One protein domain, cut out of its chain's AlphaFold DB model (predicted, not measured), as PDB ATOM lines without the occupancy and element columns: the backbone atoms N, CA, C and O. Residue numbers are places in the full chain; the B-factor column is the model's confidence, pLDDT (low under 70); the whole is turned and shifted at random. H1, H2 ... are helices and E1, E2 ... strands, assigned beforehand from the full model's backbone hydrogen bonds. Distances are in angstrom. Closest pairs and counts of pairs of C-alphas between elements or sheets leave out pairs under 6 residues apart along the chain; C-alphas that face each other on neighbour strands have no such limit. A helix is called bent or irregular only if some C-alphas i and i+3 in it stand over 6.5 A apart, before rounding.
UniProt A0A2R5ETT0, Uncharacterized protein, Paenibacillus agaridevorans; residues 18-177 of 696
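Overview. This is residues 18 to 177 of the 696 residues of an uncharacterized protein of Paenibacillus agaridevorans (UniProt A0A2R5ETT0). The body is a sandwich of a strongly twisted seven-strand sheet, E3 E4 E6 E7 E12 E9 E10, and a smaller sheet, E5 E8 E11; the end of the large sheet at E3 and E4 folds back over its other face. Helix H1 crosses that other face with its later residues, while its first half and the hairpin E1 and E2, packed on it, form an arm at one end of the longest axis. The printed part has 160 residues with one named helix followed by twelve named strands, class mixed helices and strands, and the three sheets are antiparallel throughout. It is compact, with a radius of gyration of the C-alphas of 15.5 A and spans of 49 by 38 by 27 A.

Arrangement. H1, residues 18 to 38, is followed by the hairpin of E1, residues 47 to 51, and E2, residues 57 to 61, antiparallel with N 48 and O 60 within hydrogen-bond range at 2.9 A. The closest C-alphas of H1 and E2 are those of Ser 25 and Ser 58, 6.4 A apart. The large sheet runs, strand beside strand, E3, residues 66 to 68, E4, residues 71 to 76, E6, residues 90 to 97, E7, residues 100 to 107, E12, residues 161 to 167, E9, residues 131 to 136, and E10, residues 142 to 147. H1 is on this sheet at a height of 9.8 A, over E6 and only just over E7, with 3 C-alphas falling on E7; on the local plane it stands at 89 degrees to E6, across the strands. The closest C-alphas of H1 and E6 are those of Ile 32 and Leu 93, 6.9 A apart. The large sheet is a folded sheet, bent back on itself into two leaves: E3 and E4 face E7, E12, E9 and E10, with E6 as the hinge. E4 has staggered pairing, with E3 over residues 71 to 74 and with E6 over residues 75 to 76, where N 75 and O 96 are 2.9 A apart. In the hairpin E6 and E7, N 93 and O 104 are 2.9 A apart; between E7 and E12, N 103 and O 164 are 2.8 A apart. The second sheet runs E5, residues 83 to 85, E8, residues 113 to 119, and E11, residues 151 to 156, with N 115 and O 154 of E8 and E11 2.9 A apart. The two sheets of the sandwich have best planes 18 degrees apart and strands at 23 degrees. The closest C-alphas of E11 and E12 are those of Ile 156 and Arg 162, 5.7 A apart. H1 is apart from E5, E8 and E11. In H1, 16 of 17 O i to N i+4 pairs are within hydrogen-bond range.

Along the chain. H1 begins at C-alpha 18, (-17.499, -7.737, 21.404), and measures 31.5 A; it is irregular, but only just, with C-alphas 18 and 21 6.6 A apart. E1 and E2 measure 12.7 A and 13.2 A. E6, from C-alpha 90 at (3.236, -23.711, 33.971), measures 23.2 A, and E7 measures 23.0 A. E8 is 18.6 A long, E9 16.5 A, E10 16.0 A and E11 15.6 A. E12 is 20.3 A long and ends at C-alpha 167, (-8.670, -42.039, 38.260). E4 measures 12.5 A; E3 and E5 have three residues each.

Size, cuts and confidence. The C-alphas farthest apart are those of Ala 54 and Val 148, at 49.0 A. The printed part has no cut. The link from E8 to E9, with 11 residues, is long; those from H1 to E1 and from E4 to E5 are short, and the others are tight. Residues 43 to 44 pair antiparallel with residues 67 to 68 of E3. Mean pLDDT of the printed part is 93.1, and residues 52 to 55 are under 70.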
ATOM      1  N   HIS A  18     -17.378  -6.700  22.431       73.81
ATOM      2  CA  HIS A  18     -17.499  -7.737  21.404       73.81
ATOM      3  C   HIS A  18     -16.154  -8.329  20.937       73.81
ATOM      4  O   HIS A  18     -16.163  -9.317  20.213       73.81
ATOM      5  N   HIS A  19     -15.004  -7.757  21.317       80.94
ATOM      6  CA  HIS A  19     -13.692  -8.358  21.035       80.94
ATOM      7  C   HIS A  19     -13.318  -9.464  22.026       80.94
ATOM      8  O   HIS A  19     -12.488 -10.303  21.694       80.94
ATOM      9  N   ILE A  20     -13.914  -9.487  23.224       81.31
ATOM     10  CA  ILE A  20     -13.559 -10.454  24.273       81.31
ATOM     11  C   ILE A  20     -13.693 -11.906  23.778       81.31
ATOM     12  O   ILE A  20     -12.714 -12.638  23.912       81.31
ATOM     13  N   PRO A  21     -14.803 -12.328  23.131       80.94
ATOM     14  CA  PRO A  21     -14.924 -13.698  22.628       80.94
ATOM     15  C   PRO A  21     -13.860 -14.072  21.586       80.94
ATOM     16  O   PRO A  21     -13.412 -15.210  21.560       80.94
ATOM     17  N   VAL A  22     -13.417 -13.116  20.759       83.12
ATOM     18  CA  VAL A  22     -12.375 -13.349  19.741       83.12
ATOM     19  C   VAL A  22     -11.006 -13.556  20.391       83.12
ATOM     20  O   VAL A  22     -10.239 -14.412  19.969       83.12
ATOM     21  N   PHE A  23     -10.682 -12.784  21.430       83.81
ATOM     22  CA  PHE A  23      -9.439 -12.995  22.174       83.81
ATOM     23  C   PHE A  23      -9.453 -14.313  22.948       83.81
ATOM     24  O   PHE A  23      -8.429 -14.985  22.997       83.81
ATOM     25  N   ILE A  24     -10.599 -14.691  23.522       86.44
ATOM     26  CA  ILE A  24     -10.758 -15.987  24.187       86.44
ATOM     27  C   ILE A  24     -10.507 -17.120  23.190       86.44
ATOM     28  O   ILE A  24      -9.674 -17.971  23.475       86.44
ATOM     29  N   SER A  25     -11.112 -17.089  21.996       86.31
ATOM     30  CA  SER A  25     -10.902 -18.156  21.009       86.31
ATOM     31  C   SER A  25      -9.448 -18.256  20.532       86.31
ATOM     32  O   SER A  25      -8.948 -19.358  20.342       86.31
ATOM     33  N   MET A  26      -8.730 -17.133  20.403       87.19
ATOM     34  CA  MET A  26      -7.290 -17.144  20.101       87.19
ATOM     35  C   MET A  26      -6.450 -17.778  21.217       87.19
ATOM     36  O   MET A  26      -5.484 -18.484  20.932       87.19
ATOM     37  N   LEU A  27      -6.788 -17.509  22.481       89.81
ATOM     38  CA  LEU A  27      -6.090 -18.080  23.636       89.81
ATOM     39  C   LEU A  27      -6.376 -19.577  23.786       89.81
ATOM     40  O   LEU A  27      -5.452 -20.348  24.030       89.81
ATOM     41  N   GLU A  28      -7.632 -19.984  23.607       92.31
ATOM     42  CA  GLU A  28      -8.039 -21.391  23.610       92.31
ATOM     43  C   GLU A  28      -7.331 -22.171  22.499       92.31
ATOM     44  O   GLU A  28      -6.722 -23.204  22.768       92.31
ATOM     45  N   ASP A  29      -7.337 -21.644  21.272       92.12
ATOM     46  CA  ASP A  29      -6.657 -22.252  20.126       92.12
ATOM     47  C   ASP A  29      -5.145 -22.369  20.365       92.12
ATOM     48  O   ASP A  29      -4.563 -23.421  20.102       92.12
ATOM     49  N   PHE A  30      -4.501 -21.340  20.929       92.62
ATOM     50  CA  PHE A  30      -3.085 -21.410  21.296       92.62
ATOM     51  C   PHE A  30      -2.810 -22.509  22.332       92.62
ATOM     52  O   PHE A  30      -1.912 -23.325  22.128       92.62
ATOM     53  N   LEU A  31      -3.579 -22.549  23.423       95.69
ATOM     54  CA  LEU A  31      -3.377 -23.503  24.513       95.69
ATOM     55  C   LEU A  31      -3.584 -24.950  24.038       95.69
ATOM     56  O   LEU A  31      -2.744 -25.814  24.295       95.69
ATOM     57  N   ILE A  32      -4.670 -25.202  23.301       97.31
ATOM     58  CA  ILE A  32      -5.021 -26.536  22.801       97.31
ATOM     59  C   ILE A  32      -4.015 -27.000  21.743       97.31
ATOM     60  O   ILE A  32      -3.512 -28.119  21.837       97.31
ATOM     61  N   ASN A  33      -3.648 -26.148  20.779       95.31
ATOM     62  CA  ASN A  33      -2.645 -26.519  19.777       95.31
ATOM     63  C   ASN A  33      -1.240 -26.653  20.374       95.31
ATOM     64  O   ASN A  33      -0.453 -27.460  19.885       95.31
ATOM     65  N   SER A  34      -0.910 -25.903  21.432       96.31
ATOM     66  CA  SER A  34       0.348 -26.098  22.158       96.31
ATOM     67  C   SER A  34       0.385 -27.470  22.825       96.31
ATOM     68  O   SER A  34       1.403 -28.150  22.724       96.31
ATOM     69  N   ALA A  35      -0.704 -27.901  23.470       98.06
ATOM     70  CA  ALA A  35      -0.798 -29.251  24.021       98.06
ATOM     71  C   ALA A  35      -0.674 -30.309  22.914       98.06
ATOM     72  O   ALA A  35       0.212 -31.151  23.000       98.06
ATOM     73  N   TRP A  36      -1.459 -30.189  21.836       97.88
ATOM     74  CA  TRP A  36      -1.432 -31.105  20.688       97.88
ATOM     75  C   TRP A  36      -0.043 -31.231  20.050       97.88
ATOM     76  O   TRP A  36       0.433 -32.332  19.779       97.88
ATOM     77  N   ALA A  37       0.639 -30.105  19.826       97.25
ATOM     78  CA  ALA A  37       1.958 -30.103  19.206       97.25
ATOM     79  C   ALA A  37       3.044 -30.644  20.146       97.25
ATOM     80  O   ALA A  37       3.899 -31.410  19.703       97.25
ATOM     81  N   LYS A  38       3.036 -30.241  21.426       98.00
ATOM     82  CA  LYS A  38       4.061 -30.658  22.396       98.00
ATOM     83  C   LYS A  38       3.884 -32.110  22.847       98.00
ATOM     84  O   LYS A  38       4.872 -32.709  23.246       98.00
ATOM     85  N   SER A  39       2.677 -32.668  22.771       97.56
ATOM     86  CA  SER A  39       2.386 -34.072  23.091       97.56
ATOM     87  C   SER A  39       2.520 -35.012  21.887       97.56
ATOM     88  O   SER A  39       1.846 -36.034  21.858       97.56
ATOM     89  N   GLU A  40       3.217 -34.611  20.820       96.38
ATOM     90  CA  GLU A  40       3.345 -35.397  19.580       96.38
ATOM     91  C   GLU A  40       2.005 -35.918  19.013       96.38
ATOM     92  O   GLU A  40       1.940 -36.972  18.384       96.38
ATOM     93  N   ARG A  41       0.930 -35.125  19.170       93.94
ATOM     94  CA  ARG A  41      -0.462 -35.432  18.778       93.94
ATOM     95  C   ARG A  41      -1.175 -36.496  19.617       93.94
ATOM     96  O   ARG A  41      -2.277 -36.893  19.261       93.94
ATOM     97  N   SER A  42      -0.612 -36.913  20.749       93.56
ATOM     98  CA  SER A  42      -1.298 -37.795  21.702       93.56
ATOM     99  C   SER A  42      -2.449 -37.115  22.455       93.56
ATOM    100  O   SER A  42      -3.316 -37.804  22.978       93.56
ATOM    101  N   ILE A  43      -2.498 -35.781  22.514       97.94
ATOM    102  CA  ILE A  43      -3.652 -35.018  23.006       97.94
ATOM    103  C   ILE A  43      -4.290 -34.306  21.818       97.94
ATOM    104  O   ILE A  43      -3.678 -33.414  21.235       97.94
ATOM    105  N   GLU A  44      -5.527 -34.653  21.475       95.50
ATOM    106  CA  GLU A  44      -6.226 -34.084  20.321       95.50
ATOM    107  C   GLU A  44      -7.702 -33.843  20.622       95.50
ATOM    108  O   GLU A  44      -8.403 -34.723  21.112       95.50
ATOM    109  N   PHE A  45      -8.194 -32.647  20.288       96.31
ATOM    110  CA  PHE A  45      -9.604 -32.292  20.430       96.31
ATOM    111  C   PHE A  45     -10.154 -31.734  19.117       96.31
ATOM    112  O   PHE A  45      -9.534 -30.839  18.529       96.31
ATOM    113  N   PRO A  46     -11.330 -32.201  18.662       93.19
ATOM    114  CA  PRO A  46     -11.923 -31.723  17.426       93.19
ATOM    115  C   PRO A  46     -12.372 -30.264  17.557       93.19
ATOM    116  O   PRO A  46     -12.861 -29.818  18.601       93.19
ATOM    117  N   SER A  47     -12.273 -29.524  16.454       91.69
ATOM    118  CA  SER A  47     -12.771 -28.152  16.354       91.69
ATOM    119  C   SER A  47     -13.703 -27.957  15.166       91.69
ATOM    120  O   SER A  47     -13.653 -28.680  14.171       91.69
ATOM    121  N   LEU A  48     -14.562 -26.945  15.276       87.81
ATOM    122  CA  LEU A  48     -15.354 -26.422  14.172       87.81
ATOM    123  C   LEU A  48     -14.798 -25.072  13.741       87.81
ATOM    124  O   LEU A  48     -14.392 -24.258  14.572       87.81
ATOM    125  N   ASN A  49     -14.837 -24.796  12.440       85.06
ATOM    126  CA  ASN A  49     -14.533 -23.460  11.952       85.06
ATOM    127  C   ASN A  49     -15.671 -22.498  12.314       85.06
ATOM    128  O   ASN A  49     -16.819 -22.703  11.917       85.06
ATOM    129  N   GLN A  50     -15.335 -21.418  13.012       79.12
ATOM    130  CA  GLN A  50     -16.248 -20.321  13.285       79.12
ATOM    131  C   GLN A  50     -15.807 -19.077  12.512       79.12
ATOM    132  O   GLN A  50     -14.707 -18.560  12.706       79.12
ATOM    133  N   SER A  51     -16.702 -18.553  11.672       77.81
ATOM    134  CA  SER A  51     -16.556 -17.226  11.067       77.81
ATOM    135  C   SER A  51     -17.339 -16.210  11.899       77.81
ATOM    136  O   SER A  51     -18.566 -16.133  11.824       77.81
ATOM    137  N   GLY A  52     -16.628 -15.497  12.772       65.81
ATOM    138  CA  GLY A  52     -17.190 -14.585  13.765       65.81
ATOM    139  C   GLY A  52     -17.275 -13.122  13.314       65.81
ATOM    140  O   GLY A  52     -17.148 -12.774  12.137       65.81
ATOM    141  N   TYR A  53     -17.499 -12.236  14.292       67.62
ATOM    142  CA  TYR A  53     -17.547 -10.782  14.106       67.62
ATOM    143  C   TYR A  53     -16.343 -10.263  13.300       67.62
ATOM    144  O   TYR A  53     -15.215 -10.698  13.505       67.62
ATOM    145  N   ALA A  54     -16.590  -9.318  12.386       67.06
ATOM    146  CA  ALA A  54     -15.570  -8.688  11.540       67.06
ATOM    147  C   ALA A  54     -14.666  -9.667  10.752       67.06
ATOM    148  O   ALA A  54     -13.520  -9.334  10.456       67.06
ATOM    149  N   TYR A  55     -15.195 -10.834  10.359       68.88
ATOM    150  CA  TYR A  55     -14.504 -11.854   9.554       68.88
ATOM    151  C   TYR A  55     -13.320 -12.541  10.248       68.88
ATOM    152  O   TYR A  55     -12.507 -13.172   9.570       68.88
ATOM    153  N   PHE A  56     -13.212 -12.464  11.579       75.31
ATOM    154  CA  PHE A  56     -12.272 -13.319  12.299       75.31
ATOM    155  C   PHE A  56     -12.682 -14.783  12.127       75.31
ATOM    156  O   PHE A  56     -13.830 -15.150  12.379       75.31
ATOM    157  N   ALA A  57     -11.742 -15.599  11.659       80.44
ATOM    158  CA  ALA A  57     -11.890 -17.040  11.568       80.44
ATOM    159  C   ALA A  57     -11.117 -17.666  12.728       80.44
ATOM    160  O   ALA A  57      -9.914 -17.437  12.849       80.44
ATOM    161  N   SER A  58     -11.808 -18.424  13.569       84.25
ATOM    162  CA  SER A  58     -11.215 -19.142  14.698       84.25
ATOM    163  C   SER A  58     -11.721 -20.577  14.750       84.25
ATOM    164  O   SER A  58     -12.781 -20.894  14.203       84.25
ATOM    165  N   ASN A  59     -10.958 -21.440  15.411       87.00
ATOM    166  CA  ASN A  59     -11.408 -22.772  15.782       87.00
ATOM    167  C   ASN A  59     -12.252 -22.678  17.054       87.00
ATOM    168  O   ASN A  59     -11.875 -21.988  17.999       87.00
ATOM    169  N   GLN A  60     -13.394 -23.360  17.066       87.31
ATOM    170  CA  GLN A  60     -14.233 -23.516  18.247       87.31
ATOM    171  C   GLN A  60     -14.161 -24.963  18.728       87.31
ATOM    172  O   GLN A  60     -14.504 -25.892  17.991       87.31
ATOM    173  N   TYR A  61     -13.738 -25.143  19.975       90.44
ATOM    174  CA  TYR A  61     -13.566 -26.445  20.617       90.44
ATOM    175  C   TYR A  61     -14.718 -26.754  21.587       90.44
ATOM    176  O   TYR A  61     -15.539 -25.885  21.888       90.44
ATOM    177  N   GLY A  62     -14.786 -28.006  22.058       87.50
ATOM    178  CA  GLY A  62     -15.737 -28.451  23.089       87.50
ATOM    179  C   GLY A  62     -17.093 -28.952  22.577       87.50
ATOM    180  O   GLY A  62     -17.952 -29.285  23.385       87.50
ATOM    181  N   HIS A  63     -17.287 -29.031  21.256       84.81
ATOM    182  CA  HIS A  63     -18.520 -29.544  20.638       84.81
ATOM    183  C   HIS A  63     -18.600 -31.081  20.589       84.81
ATOM    184  O   HIS A  63     -19.678 -31.629  20.381       84.81
ATOM    185  N   ALA A  64     -17.463 -31.759  20.737       86.62
ATOM    186  CA  ALA A  64     -17.317 -33.207  20.715       86.62
ATOM    187  C   ALA A  64     -16.129 -33.599  21.611       86.62
ATOM    188  O   ALA A  64     -15.251 -32.755  21.851       86.62
ATOM    189  N   PRO A  65     -16.092 -34.843  22.118       92.50
ATOM    190  CA  PRO A  65     -14.961 -35.307  22.899       92.50
ATOM    191  C   PRO A  65     -13.726 -35.514  22.015       92.50
ATOM    192  O   PRO A  65     -13.817 -35.623  20.793       92.50
ATOM    193  N   GLY A  66     -12.565 -35.565  22.657       92.06
ATOM    194  CA  GLY A  66     -11.277 -35.843  22.040       92.06
ATOM    195  C   GLY A  66     -10.543 -36.998  22.715       92.06
ATOM    196  O   GLY A  66     -11.129 -37.803  23.442       92.06
ATOM    197  N   VAL A  67      -9.240 -37.039  22.469       94.44
ATOM    198  CA  VAL A  67      -8.304 -38.055  22.948       94.44
ATOM    199  C   VAL A  67      -7.274 -37.396  23.858       94.44
ATOM    200  O   VAL A  67      -6.782 -36.299  23.577       94.44
ATOM    201  N   PHE A  68      -6.950 -38.067  24.958       97.62
ATOM    202  CA  PHE A  68      -5.903 -37.678  25.892       97.62
ATOM    203  C   PHE A  68      -5.009 -38.896  26.174       97.62
ATOM    204  O   PHE A  68      -5.271 -39.671  27.093       97.62
ATOM    205  N   TYR A  69      -3.959 -39.070  25.370       94.88
ATOM    206  CA  TYR A  69      -3.143 -40.289  25.298       94.88
ATOM    207  C   TYR A  69      -4.014 -41.532  25.077       94.88
ATOM    208  O   TYR A  69      -4.717 -41.601  24.075       94.88
ATOM    209  N   GLU A  70      -3.996 -42.497  25.997       91.31
ATOM    210  CA  GLU A  70      -4.792 -43.727  25.894       91.31
ATOM    211  C   GLU A  70      -6.280 -43.516  26.227       91.31
ATOM    212  O   GLU A  70      -7.104 -44.412  26.041       91.31
ATOM    213  N   GLU A  71      -6.656 -42.341  26.742       91.62
ATOM    214  CA  GLU A  71      -8.030 -42.048  27.130       91.62
ATOM    215  C   GLU A  71      -8.806 -41.410  25.970       91.62
ATOM    216  O   GLU A  71      -8.664 -40.222  25.673       91.62
ATOM    217  N   GLU A  72      -9.693 -42.188  25.355       91.88
ATOM    218  CA  GLU A  72     -10.705 -41.686  24.420       91.88
ATOM    219  C   GLU A  72     -11.913 -41.084  25.162       91.88
ATOM    220  O   GLU A  72     -12.054 -41.233  26.380       91.88
ATOM    221  N   GLU A  73     -12.795 -40.406  24.427       90.38
ATOM    222  CA  GLU A  73     -14.018 -39.767  24.941       90.38
ATOM    223  C   GLU A  73     -13.776 -38.719  26.048       90.38
ATOM    224  O   GLU A  73     -14.610 -38.487  26.927       90.38
ATOM    225  N   MET A  74     -12.620 -38.057  26.011       96.25
ATOM    226  CA  MET A  74     -12.251 -37.025  26.974       96.25
ATOM    227  C   MET A  74     -12.861 -35.683  26.576       96.25
ATOM    228  O   MET A  74     -12.767 -35.257  25.429       96.25
ATOM    229  N   TRP A  75     -13.457 -34.967  27.524       96.50
ATOM    230  CA  TRP A  75     -14.044 -33.652  27.275       96.50
ATOM    231  C   TRP A  75     -13.175 -32.545  27.844       96.50
ATOM    232  O   TRP A  75     -12.813 -32.590  29.019       96.50
ATOM    233  N   LEU A  76     -12.893 -31.520  27.038       96.44
ATOM    234  CA  LEU A  76     -12.195 -30.319  27.498       96.44
ATOM    235  C   LEU A  76     -12.872 -29.719  28.730       96.44
ATOM    236  O   LEU A  76     -14.096 -29.574  28.781       96.44
ATOM    237  N   TRP A  77     -12.054 -29.324  29.700       95.88
ATOM    238  CA  TRP A  77     -12.503 -28.694  30.929       95.88
ATOM    239  C   TRP A  77     -11.704 -27.416  31.184       95.88
ATOM    240  O   TRP A  77     -10.678 -27.413  31.855       95.88
ATOM    241  N   LEU A  78     -12.175 -26.313  30.605       90.19
ATOM    242  CA  LEU A  78     -11.521 -25.003  30.667       90.19
ATOM    243  C   LEU A  78     -12.141 -24.143  31.766       90.19
ATOM    244  O   LEU A  78     -12.814 -23.147  31.503       90.19
ATOM    245  N   ASP A  79     -11.961 -24.569  33.011       89.56
ATOM    246  CA  ASP A  79     -12.565 -23.914  34.163       89.56
ATOM    247  C   ASP A  79     -11.523 -23.537  35.228       89.56
ATOM    248  O   ASP A  79     -10.456 -24.145  35.340       89.56
ATOM    249  N   ARG A  80     -11.826 -22.505  36.018       89.62
ATOM    250  CA  ARG A  80     -10.992 -22.099  37.160       89.62
ATOM    251  C   ARG A  80     -11.196 -23.060  38.325       89.62
ATOM    252  O   ARG A  80     -12.323 -23.509  38.524       89.62
ATOM    253  N   GLY A  81     -10.146 -23.301  39.110       94.19
ATOM    254  CA  GLY A  81     -10.222 -24.146  40.311       94.19
ATOM    255  C   GLY A  81     -10.137 -25.648  40.030       94.19
ATOM    256  O   GLY A  81     -10.618 -26.454  40.823       94.19
ATOM    257  N   ILE A  82      -9.578 -26.040  38.874       97.69
ATOM    258  CA  ILE A  82      -9.317 -27.452  38.549       97.69
ATOM    259  C   ILE A  82      -8.003 -27.899  39.191       97.69
ATOM    260  O   ILE A  82      -7.985 -28.908  39.889       97.69
ATOM    261  N   ILE A  83      -6.926 -27.140  38.977       97.62
ATOM    262  CA  ILE A  83      -5.629 -27.324  39.632       97.62
ATOM    263  C   ILE A  83      -4.961 -25.975  39.910       97.62
ATOM    264  O   ILE A  83      -5.311 -24.968  39.290       97.62
ATOM    265  N   GLU A  84      -3.963 -25.982  40.789       96.69
ATOM    266  CA  GLU A  84      -3.082 -24.852  41.075       96.69
ATOM    267  C   GLU A  84      -1.609 -25.303  41.006       96.69
ATOM    268  O   GLU A  84      -1.118 -25.970  41.919       96.69
ATOM    269  N   PRO A  85      -0.892 -24.996  39.908       96.88
ATOM    270  CA  PRO A  85       0.562 -25.127  39.852       96.88
ATOM    271  C   PRO A  85       1.245 -24.043  40.700       96.88
ATOM    272  O   PRO A  85       0.893 -22.867  40.608       96.88
ATOM    273  N   ASP A  86       2.292 -24.391  41.451       97.19
ATOM    274  CA  ASP A  86       3.062 -23.433  42.271       97.19
ATOM    275  C   ASP A  86       3.987 -22.492  41.463       97.19
ATOM    276  O   ASP A  86       4.701 -21.650  42.021       97.19
ATOM    277  N   SER A  87       3.967 -22.610  40.134       96.38
ATOM    278  CA  SER A  87       4.778 -21.830  39.207       96.38
ATOM    279  C   SER A  87       3.923 -21.195  38.114       96.38
ATOM    280  O   SER A  87       3.230 -21.878  37.368       96.38
ATOM    281  N   VAL A  88       4.073 -19.880  37.943       95.00
ATOM    282  CA  VAL A  88       3.441 -19.105  36.858       95.00
ATOM    283  C   VAL A  88       3.998 -19.424  35.466       95.00
ATOM    284  O   VAL A  88       3.486 -18.913  34.478       95.00
ATOM    285  N   GLU A  89       5.075 -20.212  35.383       96.44
ATOM    286  CA  GLU A  89       5.629 -20.690  34.109       96.44
ATOM    287  C   GLU A  89       4.863 -21.897  33.551       96.44
ATOM    288  O   GLU A  89       5.127 -22.292  32.415       96.44
ATOM    289  N   ILE A  90       3.970 -22.503  34.345       97.56
ATOM    290  CA  ILE A  90       3.236 -23.711  33.971       97.56
ATOM    291  C   ILE A  90       1.801 -23.359  33.587       97.56
ATOM    292  O   ILE A  90       0.965 -23.073  34.445       97.56
ATOM    293  N   ASP A  91       1.517 -23.440  32.290       96.19
ATOM    294  CA  ASP A  91       0.153 -23.450  31.767       96.19
ATOM    295  C   ASP A  91      -0.428 -24.869  31.869       96.19
ATOM    296  O   ASP A  91       0.315 -25.857  31.905       96.19
ATOM    297  N   TYR A  92      -1.758 -25.002  31.876       97.00
ATOM    298  CA  TYR A  92      -2.390 -26.319  31.825       97.00
ATOM    299  C   TYR A  92      -3.607 -26.390  30.906       97.00
ATOM    300  O   TYR A  92      -4.393 -25.449  30.806       97.00
ATOM    301  N   LEU A  93      -3.785 -27.558  30.284       98.12
ATOM    302  CA  LEU A  93      -5.008 -27.964  29.598       98.12
ATOM    303  C   LEU A  93      -5.622 -29.150  30.346       98.12
ATOM    304  O   LEU A  93      -4.982 -30.190  30.476       98.12
ATOM    305  N   ALA A  94      -6.854 -29.009  30.829       98.25
ATOM    306  CA  ALA A  94      -7.551 -30.083  31.529       98.25
ATOM    307  C   ALA A  94      -8.647 -30.712  30.662       98.25
ATOM    308  O   ALA A  94      -9.296 -30.040  29.854       98.25
ATOM    309  N   ALA A  95      -8.880 -32.002  30.876       98.25
ATOM    310  CA  ALA A  95      -9.979 -32.745  30.285       98.25
ATOM    311  C   ALA A  95     -10.542 -33.769  31.277       98.25
ATOM    312  O   ALA A  95      -9.846 -34.218  32.184       98.25
ATOM    313  N   ARG A  96     -11.808 -34.148  31.119       97.69
ATOM    314  CA  ARG A  96     -12.479 -35.104  32.004       97.69
ATOM    315  C   ARG A  96     -13.451 -36.009  31.262       97.69
ATOM    316  O   ARG A  96     -14.032 -35.612  30.255       97.69
ATOM    317  N   LYS A  97     -13.682 -37.184  31.831       94.38
ATOM    318  CA  LYS A  97     -14.833 -38.057  31.562       94.38
ATOM    319  C   LYS A  97     -15.214 -38.772  32.854       94.38
ATOM    320  O   LYS A  97     -14.615 -38.517  33.903       94.38
ATOM    321  N   ASP A  98     -16.192 -39.664  32.791       91.88
ATOM    322  CA  ASP A  98     -16.604 -40.438  33.958       91.88
ATOM    323  C   ASP A  98     -15.410 -41.187  34.573       91.88
ATOM    324  O   ASP A  98     -14.742 -42.001  33.937       91.88
ATOM    325  N   GLY A  99     -15.104 -40.852  35.828       95.50
ATOM    326  CA  GLY A  99     -14.014 -41.432  36.610       95.50
ATOM    327  C   GLY A  99     -12.592 -40.967  36.270       95.50
ATOM    328  O   GLY A  99     -11.662 -41.421  36.938       95.50
ATOM    329  N   LYS A 100     -12.378 -40.082  35.285       97.69
ATOM    330  CA  LYS A 100     -11.030 -39.717  34.805       97.69
ATOM    331  C   LYS A 100     -10.809 -38.209  34.707       97.69
ATOM    332  O   LYS A 100     -11.663 -37.478  34.206       97.69
ATOM    333  N   LEU A 101      -9.624 -37.769  35.128       98.56
ATOM    334  CA  LEU A 101      -9.101 -36.410  34.959       98.56
ATOM    335  C   LEU A 101      -7.777 -36.468  34.194       98.56
ATOM    336  O   LEU A 101      -6.836 -37.093  34.671       98.56
ATOM    337  N   GLY A 102      -7.703 -35.806  33.043       98.56
ATOM    338  CA  GLY A 102      -6.474 -35.577  32.285       98.56
ATOM    339  C   GLY A 102      -5.978 -34.145  32.479       98.56
ATOM    340  O   GLY A 102      -6.776 -33.208  32.433       98.56
ATOM    341  N   LEU A 103      -4.676 -33.966  32.696       98.62
ATOM    342  CA  LEU A 103      -4.026 -32.664  32.854       98.62
ATOM    343  C   LEU A 103      -2.763 -32.622  31.999       98.62
ATOM    344  O   LEU A 103      -1.853 -33.417  32.212       98.62
ATOM    345  N   ALA A 104      -2.694 -31.705  31.043       98.62
ATOM    346  CA  ALA A 104      -1.513 -31.460  30.227       98.62
ATOM    347  C   ALA A 104      -0.804 -30.221  30.775       98.62
ATOM    348  O   ALA A 104      -1.375 -29.135  30.730       98.62
ATOM    349  N   LEU A 105       0.400 -30.379  31.319       98.50
ATOM    350  CA  LEU A 105       1.168 -29.324  31.982       98.50
ATOM    351  C   LEU A 105       2.273 -28.842  31.041       98.50
ATOM    352  O   LEU A 105       3.156 -29.610  30.656       98.50
ATOM    353  N   LEU A 106       2.220 -27.570  30.658       98.25
ATOM    354  CA  LEU A 106       3.060 -26.972  29.626       98.25
ATOM    355  C   LEU A 106       4.014 -25.977  30.282       98.25
ATOM    356  O   LEU A 106       3.572 -25.018  30.906       98.25
ATOM    357  N   ASN A 107       5.320 -26.175  30.126       97.88
ATOM    358  CA  ASN A 107       6.313 -25.256  30.679       97.88
ATOM    359  C   ASN A 107       6.687 -24.191  29.642       97.88
ATOM    360  O   ASN A 107       7.209 -24.514  28.574       97.88
ATOM    361  N   GLU A 108       6.461 -22.919  29.965       96.19
ATOM    362  CA  GLU A 108       6.855 -21.774  29.142       96.19
ATOM    363  C   GLU A 108       8.230 -21.192  29.508       96.19
ATOM    364  O   GLU A 108       8.755 -20.317  28.810       96.19
ATOM    365  N   GLY A 109       8.870 -21.713  30.548       96.31
ATOM    366  CA  GLY A 109      10.253 -21.436  30.900       96.31
ATOM    367  C   GLY A 109      11.256 -22.014  29.895       96.31
ATOM    368  O   GLY A 109      11.005 -22.984  29.178       96.31
ATOM    369  N   ASN A 110      12.447 -21.412  29.858       97.69
ATOM    370  CA  ASN A 110      13.575 -21.886  29.039       97.69
ATOM    371  C   ASN A 110      14.441 -22.937  29.758       97.69
ATOM    372  O   ASN A 110      15.477 -23.339  29.229       97.69
ATOM    373  N   LEU A 111      14.050 -23.356  30.964       98.00
ATOM    374  CA  LEU A 111      14.723 -24.374  31.768       98.00
ATOM    375  C   LEU A 111      13.692 -25.402  32.259       98.00
ATOM    376  O   LEU A 111      12.522 -25.040  32.413       98.00
ATOM    377  N   PRO A 112      14.099 -26.665  32.501       98.00
ATOM    378  CA  PRO A 112      13.254 -27.621  33.204       98.00
ATOM    379  C   PRO A 112      12.799 -27.049  34.546       98.00
ATOM    380  O   PRO A 112      13.563 -26.347  35.217       98.00
ATOM    381  N   ARG A 113      11.549 -27.326  34.916       97.69
ATOM    382  CA  ARG A 113      10.919 -26.768  36.108       97.69
ATOM    383  C   ARG A 113      10.254 -27.869  36.920       97.69
ATOM    384  O   ARG A 113       9.258 -28.440  36.487       97.69
ATOM    385  N   GLU A 114      10.778 -28.117  38.114       98.12
ATOM    386  CA  GLU A 114      10.063 -28.866  39.148       98.12
ATOM    387  C   GLU A 114       8.933 -27.988  39.706       98.12
ATOM    388  O   GLU A 114       9.161 -26.821  40.043       98.12
ATOM    389  N   THR A 115       7.712 -28.520  39.712       97.31
ATOM    390  CA  THR A 115       6.481 -27.803  40.084       97.31
ATOM    391  C   THR A 115       5.607 -28.707  40.944       97.31
ATOM    392  O   THR A 115       5.430 -29.889  40.625       97.31
ATOM    393  N   VAL A 116       5.052 -28.158  42.022       98.38
ATOM    394  CA  VAL A 116       4.001 -28.811  42.812       98.38
ATOM    395  C   VAL A 116       2.647 -28.476  42.191       98.38
ATOM    396  O   VAL A 116       2.350 -27.309  41.941       98.38
ATOM    397  N   ILE A 117       1.837 -29.500  41.938       98.44
ATOM    398  CA  ILE A 117       0.477 -29.369  41.420       98.44
ATOM    399  C   ILE A 117      -0.503 -29.759  42.522       98.44
ATOM    400  O   ILE A 117      -0.449 -30.883  43.024       98.44
ATOM    401  N   GLU A 118      -1.404 -28.844  42.872       98.44
ATOM    402  CA  GLU A 118      -2.501 -29.086  43.812       98.44
ATOM    403  C   GLU A 118      -3.831 -29.256  43.063       98.44
ATOM    404  O   GLU A 118      -4.156 -28.473  42.171       98.44
ATOM    405  N   LEU A 119      -4.604 -30.294  43.397       98.31
ATOM    406  CA  LEU A 119      -5.958 -30.497  42.874       98.31
ATOM    407  C   LEU A 119      -6.929 -29.496  43.517       98.31
ATOM    408  O   LEU A 119      -7.069 -29.449  44.738       98.31
ATOM    409  N   GLY A 120      -7.637 -28.733  42.684       96.69
ATOM    410  CA  GLY A 120      -8.537 -27.664  43.113       96.69
ATOM    411  C   GLY A 120      -9.930 -28.135  43.542       96.69
ATOM    412  O   GLY A 120     -10.280 -29.317  43.481       96.69
ATOM    413  N   GLU A 121     -10.768 -27.187  43.963       95.25
ATOM    414  CA  GLU A 121     -12.080 -27.441  44.565       95.25
ATOM    415  C   GLU A 121     -13.108 -28.065  43.616       95.25
ATOM    416  O   GLU A 121     -14.100 -28.640  44.070       95.25
ATOM    417  N   LYS A 122     -12.894 -27.960  42.300       94.50
ATOM    418  CA  LYS A 122     -13.789 -28.567  41.306       94.50
ATOM    419  C   LYS A 122     -13.555 -30.052  41.121       94.50
ATOM    420  O   LYS A 122     -14.426 -30.742  40.593       94.50
ATOM    421  N   VAL A 123     -12.400 -30.547  41.547       97.12
ATOM    422  CA  VAL A 123     -12.087 -31.968  41.508       97.12
ATOM    423  C   VAL A 123     -12.787 -32.647  42.691       97.12
ATOM    424  O   VAL A 123     -12.517 -32.285  43.839       97.12
ATOM    425  N   PRO A 124     -13.683 -33.628  42.471       95.25
ATOM    426  CA  PRO A 124     -14.381 -34.313  43.556       95.25
ATOM    427  C   PRO A 124     -13.398 -34.935  44.554       95.25
ATOM    428  O   PRO A 124     -12.613 -35.815  44.211       95.25
ATOM    429  N   GLY A 125     -13.421 -34.442  45.795       95.31
ATOM    430  CA  GLY A 125     -12.488 -34.871  46.839       95.31
ATOM    431  C   GLY A 125     -11.029 -34.439  46.624       95.31
ATOM    432  O   GLY A 125     -10.166 -34.981  47.311       95.31
ATOM    433  N   GLY A 126     -10.756 -33.482  45.726       95.00
ATOM    434  CA  GLY A 126      -9.418 -33.073  45.269       95.00
ATOM    435  C   GLY A 126      -8.398 -32.891  46.392       95.00
ATOM    436  O   GLY A 126      -7.433 -33.645  46.448       95.00
ATOM    437  N   ALA A 127      -8.671 -32.004  47.353       94.62
ATOM    438  CA  ALA A 127      -7.782 -31.704  48.490       94.62
ATOM    439  C   ALA A 127      -7.518 -32.884  49.453       94.62
ATOM    440  O   ALA A 127      -6.713 -32.780  50.372       94.62
ATOM    441  N   THR A 128      -8.234 -33.998  49.299       96.00
ATOM    442  CA  THR A 128      -8.090 -35.206  50.132       96.00
ATOM    443  C   THR A 128      -7.745 -36.444  49.311       96.00
ATOM    444  O   THR A 128      -7.632 -37.544  49.854       96.00
ATOM    445  N   TYR A 129      -7.614 -36.296  47.992       97.06
ATOM    446  CA  TYR A 129      -7.387 -37.413  47.095       97.06
ATOM    447  C   TYR A 129      -5.973 -37.959  47.300       97.06
ATOM    448  O   TYR A 129      -4.990 -37.230  47.205       97.06
ATOM    449  N   SER A 130      -5.868 -39.259  47.557       97.44
ATOM    450  CA  SER A 130      -4.590 -39.963  47.611       97.44
ATOM    451  C   SER A 130      -4.659 -41.200  46.729       97.44
ATOM    452  O   SER A 130      -5.608 -41.979  46.815       97.44
ATOM    453  N   GLY A 131      -3.657 -41.381  45.877       96.06
ATOM    454  CA  GLY A 131      -3.640 -42.440  44.876       96.06
ATOM    455  C   GLY A 131      -2.403 -42.370  43.991       96.06
ATOM    456  O   GLY A 131      -1.382 -41.802  44.369       96.06
ATOM    457  N   THR A 132      -2.509 -42.935  42.796       97.19
ATOM    458  CA  THR A 132      -1.445 -42.901  41.787       97.19
ATOM    459  C   THR A 132      -1.978 -42.220  40.535       97.19
ATOM    460  O   THR A 132      -3.111 -42.485  40.127       97.19
ATOM    461  N   ALA A 133      -1.171 -41.346  39.940       97.81
ATOM    462  CA  ALA A 133      -1.420 -40.774  38.625       97.81
ATOM    463  C   ALA A 133      -0.480 -41.419  37.600       97.81
ATOM    464  O   ALA A 133       0.710 -41.599  37.882       97.81
ATOM    465  N   THR A 134      -1.010 -41.744  36.423       98.56
ATOM    466  CA  THR A 134      -0.186 -42.104  35.263       98.56
ATOM    467  C   THR A 134       0.402 -40.822  34.699       98.56
ATOM    468  O   THR A 134      -0.327 -39.847  34.525       98.56
ATOM    469  N   VAL A 135       1.707 -40.806  34.453       98.62
ATOM    470  CA  VAL A 135       2.438 -39.664  33.898       98.62
ATOM    471  C   VAL A 135       2.886 -40.022  32.491       98.62
ATOM    472  O   VAL A 135       3.504 -41.064  32.297       98.62
ATOM    473  N   TYR A 136       2.640 -39.129  31.545       98.31
ATOM    474  CA  TYR A 136       3.047 -39.265  30.157       98.31
ATOM    475  C   TYR A 136       4.149 -38.261  29.805       98.31
ATOM    476  O   TYR A 136       4.075 -37.068  30.133       98.31
ATOM    477  N   GLU A 137       5.172 -38.765  29.118       97.25
ATOM    478  CA  GLU A 137       6.104 -37.975  28.309       97.25
ATOM    479  C   GLU A 137       5.409 -37.390  27.065       97.25
ATOM    480  O   GLU A 137       4.253 -37.693  26.757       97.25
ATOM    481  N   ALA A 138       6.134 -36.557  26.314       94.19
ATOM    482  CA  ALA A 138       5.669 -36.035  25.028       94.19
ATOM    483  C   ALA A 138       5.342 -37.146  24.011       94.19
ATOM    484  O   ALA A 138       4.336 -37.039  23.323       94.19
ATOM    485  N   ASP A 139       6.145 -38.211  23.962       90.88
ATOM    486  CA  ASP A 139       6.019 -39.337  23.019       90.88
ATOM    487  C   ASP A 139       5.034 -40.431  23.479       90.88
ATOM    488  O   ASP A 139       4.892 -41.464  22.825       90.88
ATOM    489  N   GLY A 140       4.368 -40.225  24.621       92.25
ATOM    490  CA  GLY A 140       3.458 -41.201  25.220       92.25
ATOM    491  C   GLY A 140       4.120 -42.220  26.144       92.25
ATOM    492  O   GLY A 140       3.411 -43.038  26.718       92.25
ATOM    493  N   THR A 141       5.438 -42.158  26.358       95.25
ATOM    494  CA  THR A 141       6.106 -43.028  27.334       95.25
ATOM    495  C   THR A 141       5.510 -42.828  28.728       95.25
ATOM    496  O   THR A 141       5.452 -41.708  29.247       95.25
ATOM    497  N   GLU A 142       5.093 -43.934  29.344       97.31
ATOM    498  CA  GLU A 142       4.415 -43.927  30.634       97.31
ATOM    499  C   GLU A 142       5.371 -44.047  31.821       97.31
ATOM    500  O   GLU A 142       6.357 -44.787  31.830       97.31
ATOM    501  N   SER A 143       5.011 -43.355  32.891       97.75
ATOM    502  CA  SER A 143       5.533 -43.553  34.237       97.75
ATOM    503  C   SER A 143       4.417 -43.280  35.249       97.75
ATOM    504  O   SER A 143       3.246 -43.163  34.887       97.75
ATOM    505  N   SER A 144       4.734 -43.210  36.540       97.50
ATOM    506  CA  SER A 144       3.726 -42.919  37.561       97.50
ATOM    507  C   SER A 144       4.265 -42.011  38.653       97.50
ATOM    508  O   SER A 144       5.463 -42.003  38.941       97.50
ATOM    509  N   VAL A 145       3.357 -41.265  39.279       98.19
ATOM    510  CA  VAL A 145       3.638 -40.429  40.446       98.19
ATOM    511  C   VAL A 145       2.583 -40.676  41.519       98.19
ATOM    512  O   VAL A 145       1.400 -40.871  41.224       98.19
ATOM    513  N   ALA A 146       3.012 -40.701  42.780       97.94
ATOM    514  CA  ALA A 146       2.089 -40.756  43.904       97.94
ATOM    515  C   ALA A 146       1.430 -39.387  44.092       97.94
ATOM    516  O   ALA A 146       2.109 -38.361  44.100       97.94
ATOM    517  N   VAL A 147       0.115 -39.394  44.282       98.38
ATOM    518  CA  VAL A 147      -0.662 -38.226  44.692       98.38
ATOM    519  C   VAL A 147      -1.008 -38.411  46.159       98.38
ATOM    520  O   VAL A 147      -1.558 -39.450  46.535       98.38
ATOM    521  N   VAL A 148      -0.663 -37.435  46.987       97.88
ATOM    522  CA  VAL A 148      -0.886 -37.471  48.435       97.88
ATOM    523  C   VAL A 148      -1.597 -36.192  48.831       97.88
ATOM    524  O   VAL A 148      -1.112 -35.109  48.519       97.88
ATOM    525  N   ASP A 149      -2.747 -36.326  49.489       97.06
ATOM    526  CA  ASP A 149      -3.573 -35.200  49.946       97.06
ATOM    527  C   ASP A 149      -3.808 -34.143  48.846       97.06
ATOM    528  O   ASP A 149      -3.679 -32.939  49.054       97.06
ATOM    529  N   GLY A 150      -4.117 -34.614  47.636       97.12
ATOM    530  CA  GLY A 150      -4.402 -33.781  46.471       97.12
ATOM    531  C   GLY A 150      -3.182 -33.169  45.789       97.12
ATOM    532  O   GLY A 150      -3.360 -32.379  44.869       97.12
ATOM    533  N   GLN A 151      -1.962 -33.517  46.203       98.38
ATOM    534  CA  GLN A 151      -0.736 -32.913  45.684       98.38
ATOM    535  C   GLN A 151       0.203 -33.943  45.062       98.38
ATOM    536  O   GLN A 151       0.325 -35.078  45.531       98.38
ATOM    537  N   PHE A 152       0.897 -33.530  44.005       98.38
ATOM    538  CA  PHE A 152       1.999 -34.274  43.400       98.38
ATOM    539  C   PHE A 152       3.032 -33.312  42.806       98.38
ATOM    540  O   PHE A 152       2.733 -32.155  42.512       98.38
ATOM    541  N   THR A 153       4.264 -33.785  42.634       98.38
ATOM    542  CA  THR A 153       5.381 -32.985  42.111       98.38
ATOM    543  C   THR A 153       5.903 -33.607  40.826       98.38
ATOM    544  O   THR A 153       6.108 -34.819  40.772       98.38
ATOM    545  N   LEU A 154       6.125 -32.786  39.798       97.38
ATOM    546  CA  LEU A 154       6.699 -33.209  38.517       97.38
ATOM    547  C   LEU A 154       7.742 -32.207  38.024       97.38
ATOM    548  O   LEU A 154       7.567 -30.997  38.159       97.38
ATOM    549  N   GLU A 155       8.796 -32.716  37.386       98.06
ATOM    550  CA  GLU A 155       9.705 -31.906  36.577       98.06
ATOM    551  C   GLU A 155       9.200 -31.844  35.129       98.06
ATOM    552  O   GLU A 155       9.080 -32.862  34.441       98.06
ATOM    553  N   ILE A 156       8.908 -30.631  34.660       98.38
ATOM    554  CA  ILE A 156       8.394 -30.375  33.314       98.38
ATOM    555  C   ILE A 156       9.531 -29.808  32.447       98.38
ATOM    556  O   ILE A 156      10.103 -28.771  32.810       98.38
ATOM    557  N   PRO A 157       9.887 -30.437  31.306       98.25
ATOM    558  CA  PRO A 157      10.998 -29.992  30.462       98.25
ATOM    559  C   PRO A 157      10.849 -28.547  29.971       98.25
ATOM    560  O   PRO A 157       9.736 -28.077  29.742       98.25
ATOM    561  N   ALA A 158      11.970 -27.853  29.754       97.75
ATOM    562  CA  ALA A 158      11.987 -26.506  29.174       97.75
ATOM    563  C   ALA A 158      11.200 -26.455  27.859       97.75
ATOM    564  O   ALA A 158      11.469 -27.258  26.964       97.75
ATOM    565  N   LYS A 159      10.263 -25.510  27.718       96.75
ATOM    566  CA  LYS A 159       9.392 -25.393  26.532       96.75
ATOM    567  C   LYS A 159       8.618 -26.672  26.167       96.75
ATOM    568  O   LYS A 159       8.044 -26.737  25.081       96.75
ATOM    569  N   GLY A 160       8.573 -27.658  27.062       97.50
ATOM    570  CA  GLY A 160       8.000 -28.979  26.837       97.50
ATOM    571  C   GLY A 160       6.679 -29.193  27.566       97.50
ATOM    572  O   GLY A 160       6.015 -28.239  27.985       97.50
ATOM    573  N   ILE A 161       6.310 -30.466  27.686       98.50
ATOM    574  CA  ILE A 161       5.068 -30.925  28.302       98.50
ATOM    575  C   ILE A 161       5.327 -32.103  29.241       98.50
ATOM    576  O   ILE A 161       6.236 -32.903  29.020       98.50
ATOM    577  N   ARG A 162       4.494 -32.210  30.273       98.38
ATOM    578  CA  ARG A 162       4.225 -33.433  31.031       98.38
ATOM    579  C   ARG A 162       2.731 -33.554  31.187       98.38
ATOM    580  O   ARG A 162       2.093 -32.573  31.550       98.38
ATOM    581  N   SER A 163       2.188 -34.740  30.984       98.62
ATOM    582  CA  SER A 163       0.752 -34.934  31.147       98.62
ATOM    583  C   SER A 163       0.472 -35.974  32.212       98.62
ATOM    584  O   SER A 163       1.282 -36.871  32.425       98.62
ATOM    585  N   VAL A 164      -0.660 -35.859  32.898       98.50
ATOM    586  CA  VAL A 164      -1.099 -36.851  33.875       98.50
ATOM    587  C   VAL A 164      -2.545 -37.250  33.672       98.50
ATOM    588  O   VAL A 164      -3.382 -36.417  33.329       98.50
ATOM    589  N   VAL A 165      -2.837 -38.520  33.938       98.69
ATOM    590  CA  VAL A 165      -4.197 -39.052  34.022       98.69
ATOM    591  C   VAL A 165      -4.424 -39.610  35.425       98.69
ATOM    592  O   VAL A 165      -3.678 -40.464  35.910       98.69
ATOM    593  N   LEU A 166      -5.470 -39.118  36.088       98.38
ATOM    594  CA  LEU A 166      -5.902 -39.547  37.412       98.38
ATOM    595  C   LEU A 166      -7.245 -40.271  37.317       98.38
ATOM    596  O   LEU A 166      -8.155 -39.827  36.617       98.38
ATOM    597  N   SER A 167      -7.387 -41.353  38.082       96.94
ATOM    598  CA  SER A 167      -8.670 -42.039  38.260       96.94
ATOM    599  C   SER A 167      -9.350 -41.518  39.524       96.94
ATOM    600  O   SER A 167      -9.019 -41.943  40.628       96.94
ATOM    601  N   ILE A 168     -10.277 -40.572  39.371       95.69
ATOM    602  CA  ILE A 168     -10.902 -39.851  40.488       95.69
ATOM    603  C   ILE A 168     -12.348 -40.328  40.666       95.69
ATOM    604  O   ILE A 168     -13.192 -40.061  39.802       95.69
ATOM    605  N   PRO A 169     -12.676 -41.010  41.781       92.56
ATOM    606  CA  PRO A 169     -14.047 -41.397  42.084       92.56
ATOM    607  C   PRO A 169     -14.985 -40.186  42.115       92.56
ATOM    608  O   PRO A 169     -14.718 -39.198  42.792       92.56
ATOM    609  N   GLY A 170     -16.104 -40.275  41.397       90.50
ATOM    610  CA  GLY A 170     -17.094 -39.197  41.321       90.50
ATOM    611  C   GLY A 170     -16.791 -38.118  40.280       90.50
ATOM    612  O   GLY A 170     -17.600 -37.206  40.128       90.50
ATOM    613  N   MET A 171     -15.682 -38.218  39.538       95.00
ATOM    614  CA  MET A 171     -15.498 -37.411  38.330       95.00
ATOM    615  C   MET A 171     -16.562 -37.782  37.291       95.00
ATOM    616  O   MET A 171     -16.859 -38.963  37.112       95.00
ATOM    617  N   GLN A 172     -17.124 -36.781  36.617       89.88
ATOM    618  CA  GLN A 172     -18.187 -36.946  35.623       89.88
ATOM    619  C   GLN A 172     -17.822 -36.230  34.324       89.88
ATOM    620  O   GLN A 172     -17.187 -35.169  34.364       89.88
ATOM    621  N   ALA A 173     -18.269 -36.758  33.187       89.00
ATOM    622  CA  ALA A 173     -18.331 -36.011  31.935       89.00
ATOM    623  C   ALA A 173     -19.169 -34.719  32.110       89.00
ATOM    624  O   ALA A 173     -20.015 -34.638  33.009       89.00
ATOM    625  N   PRO A 174     -18.931 -33.657  31.316       85.69
ATOM    626  CA  PRO A 174     -19.729 -32.441  31.422       85.69
ATOM    627  C   PRO A 174     -21.192 -32.699  31.058       85.69
ATOM    628  O   PRO A 174     -21.484 -33.501  30.179       85.69
ATOM    629  N   GLY A 175     -22.128 -31.980  31.684       73.50
ATOM    630  CA  GLY A 175     -23.558 -32.214  31.476       73.50
ATOM    631  C   GLY A 175     -24.017 -32.046  30.022       73.50
ATOM    632  O   GLY A 175     -24.902 -32.787  29.593       73.50
ATOM    633  N   TYR A 176     -23.360 -31.166  29.256       72.81
ATOM    634  CA  TYR A 176     -23.576 -30.970  27.815       72.81
ATOM    635  C   TYR A 176     -23.022 -32.099  26.927       72.81
ATOM    636  O   TYR A 176     -23.321 -32.119  25.738       72.81
ATOM    637  N   ALA A 177     -22.241 -33.041  27.471       73.06
ATOM    638  CA  ALA A 177     -21.841 -34.257  26.756       73.06
ATOM    639  C   ALA A 177     -23.033 -35.181  26.467       73.06
ATOM    640  O   ALA A 177     -22.945 -36.059  25.614       73.06
TER     641      ALA A 177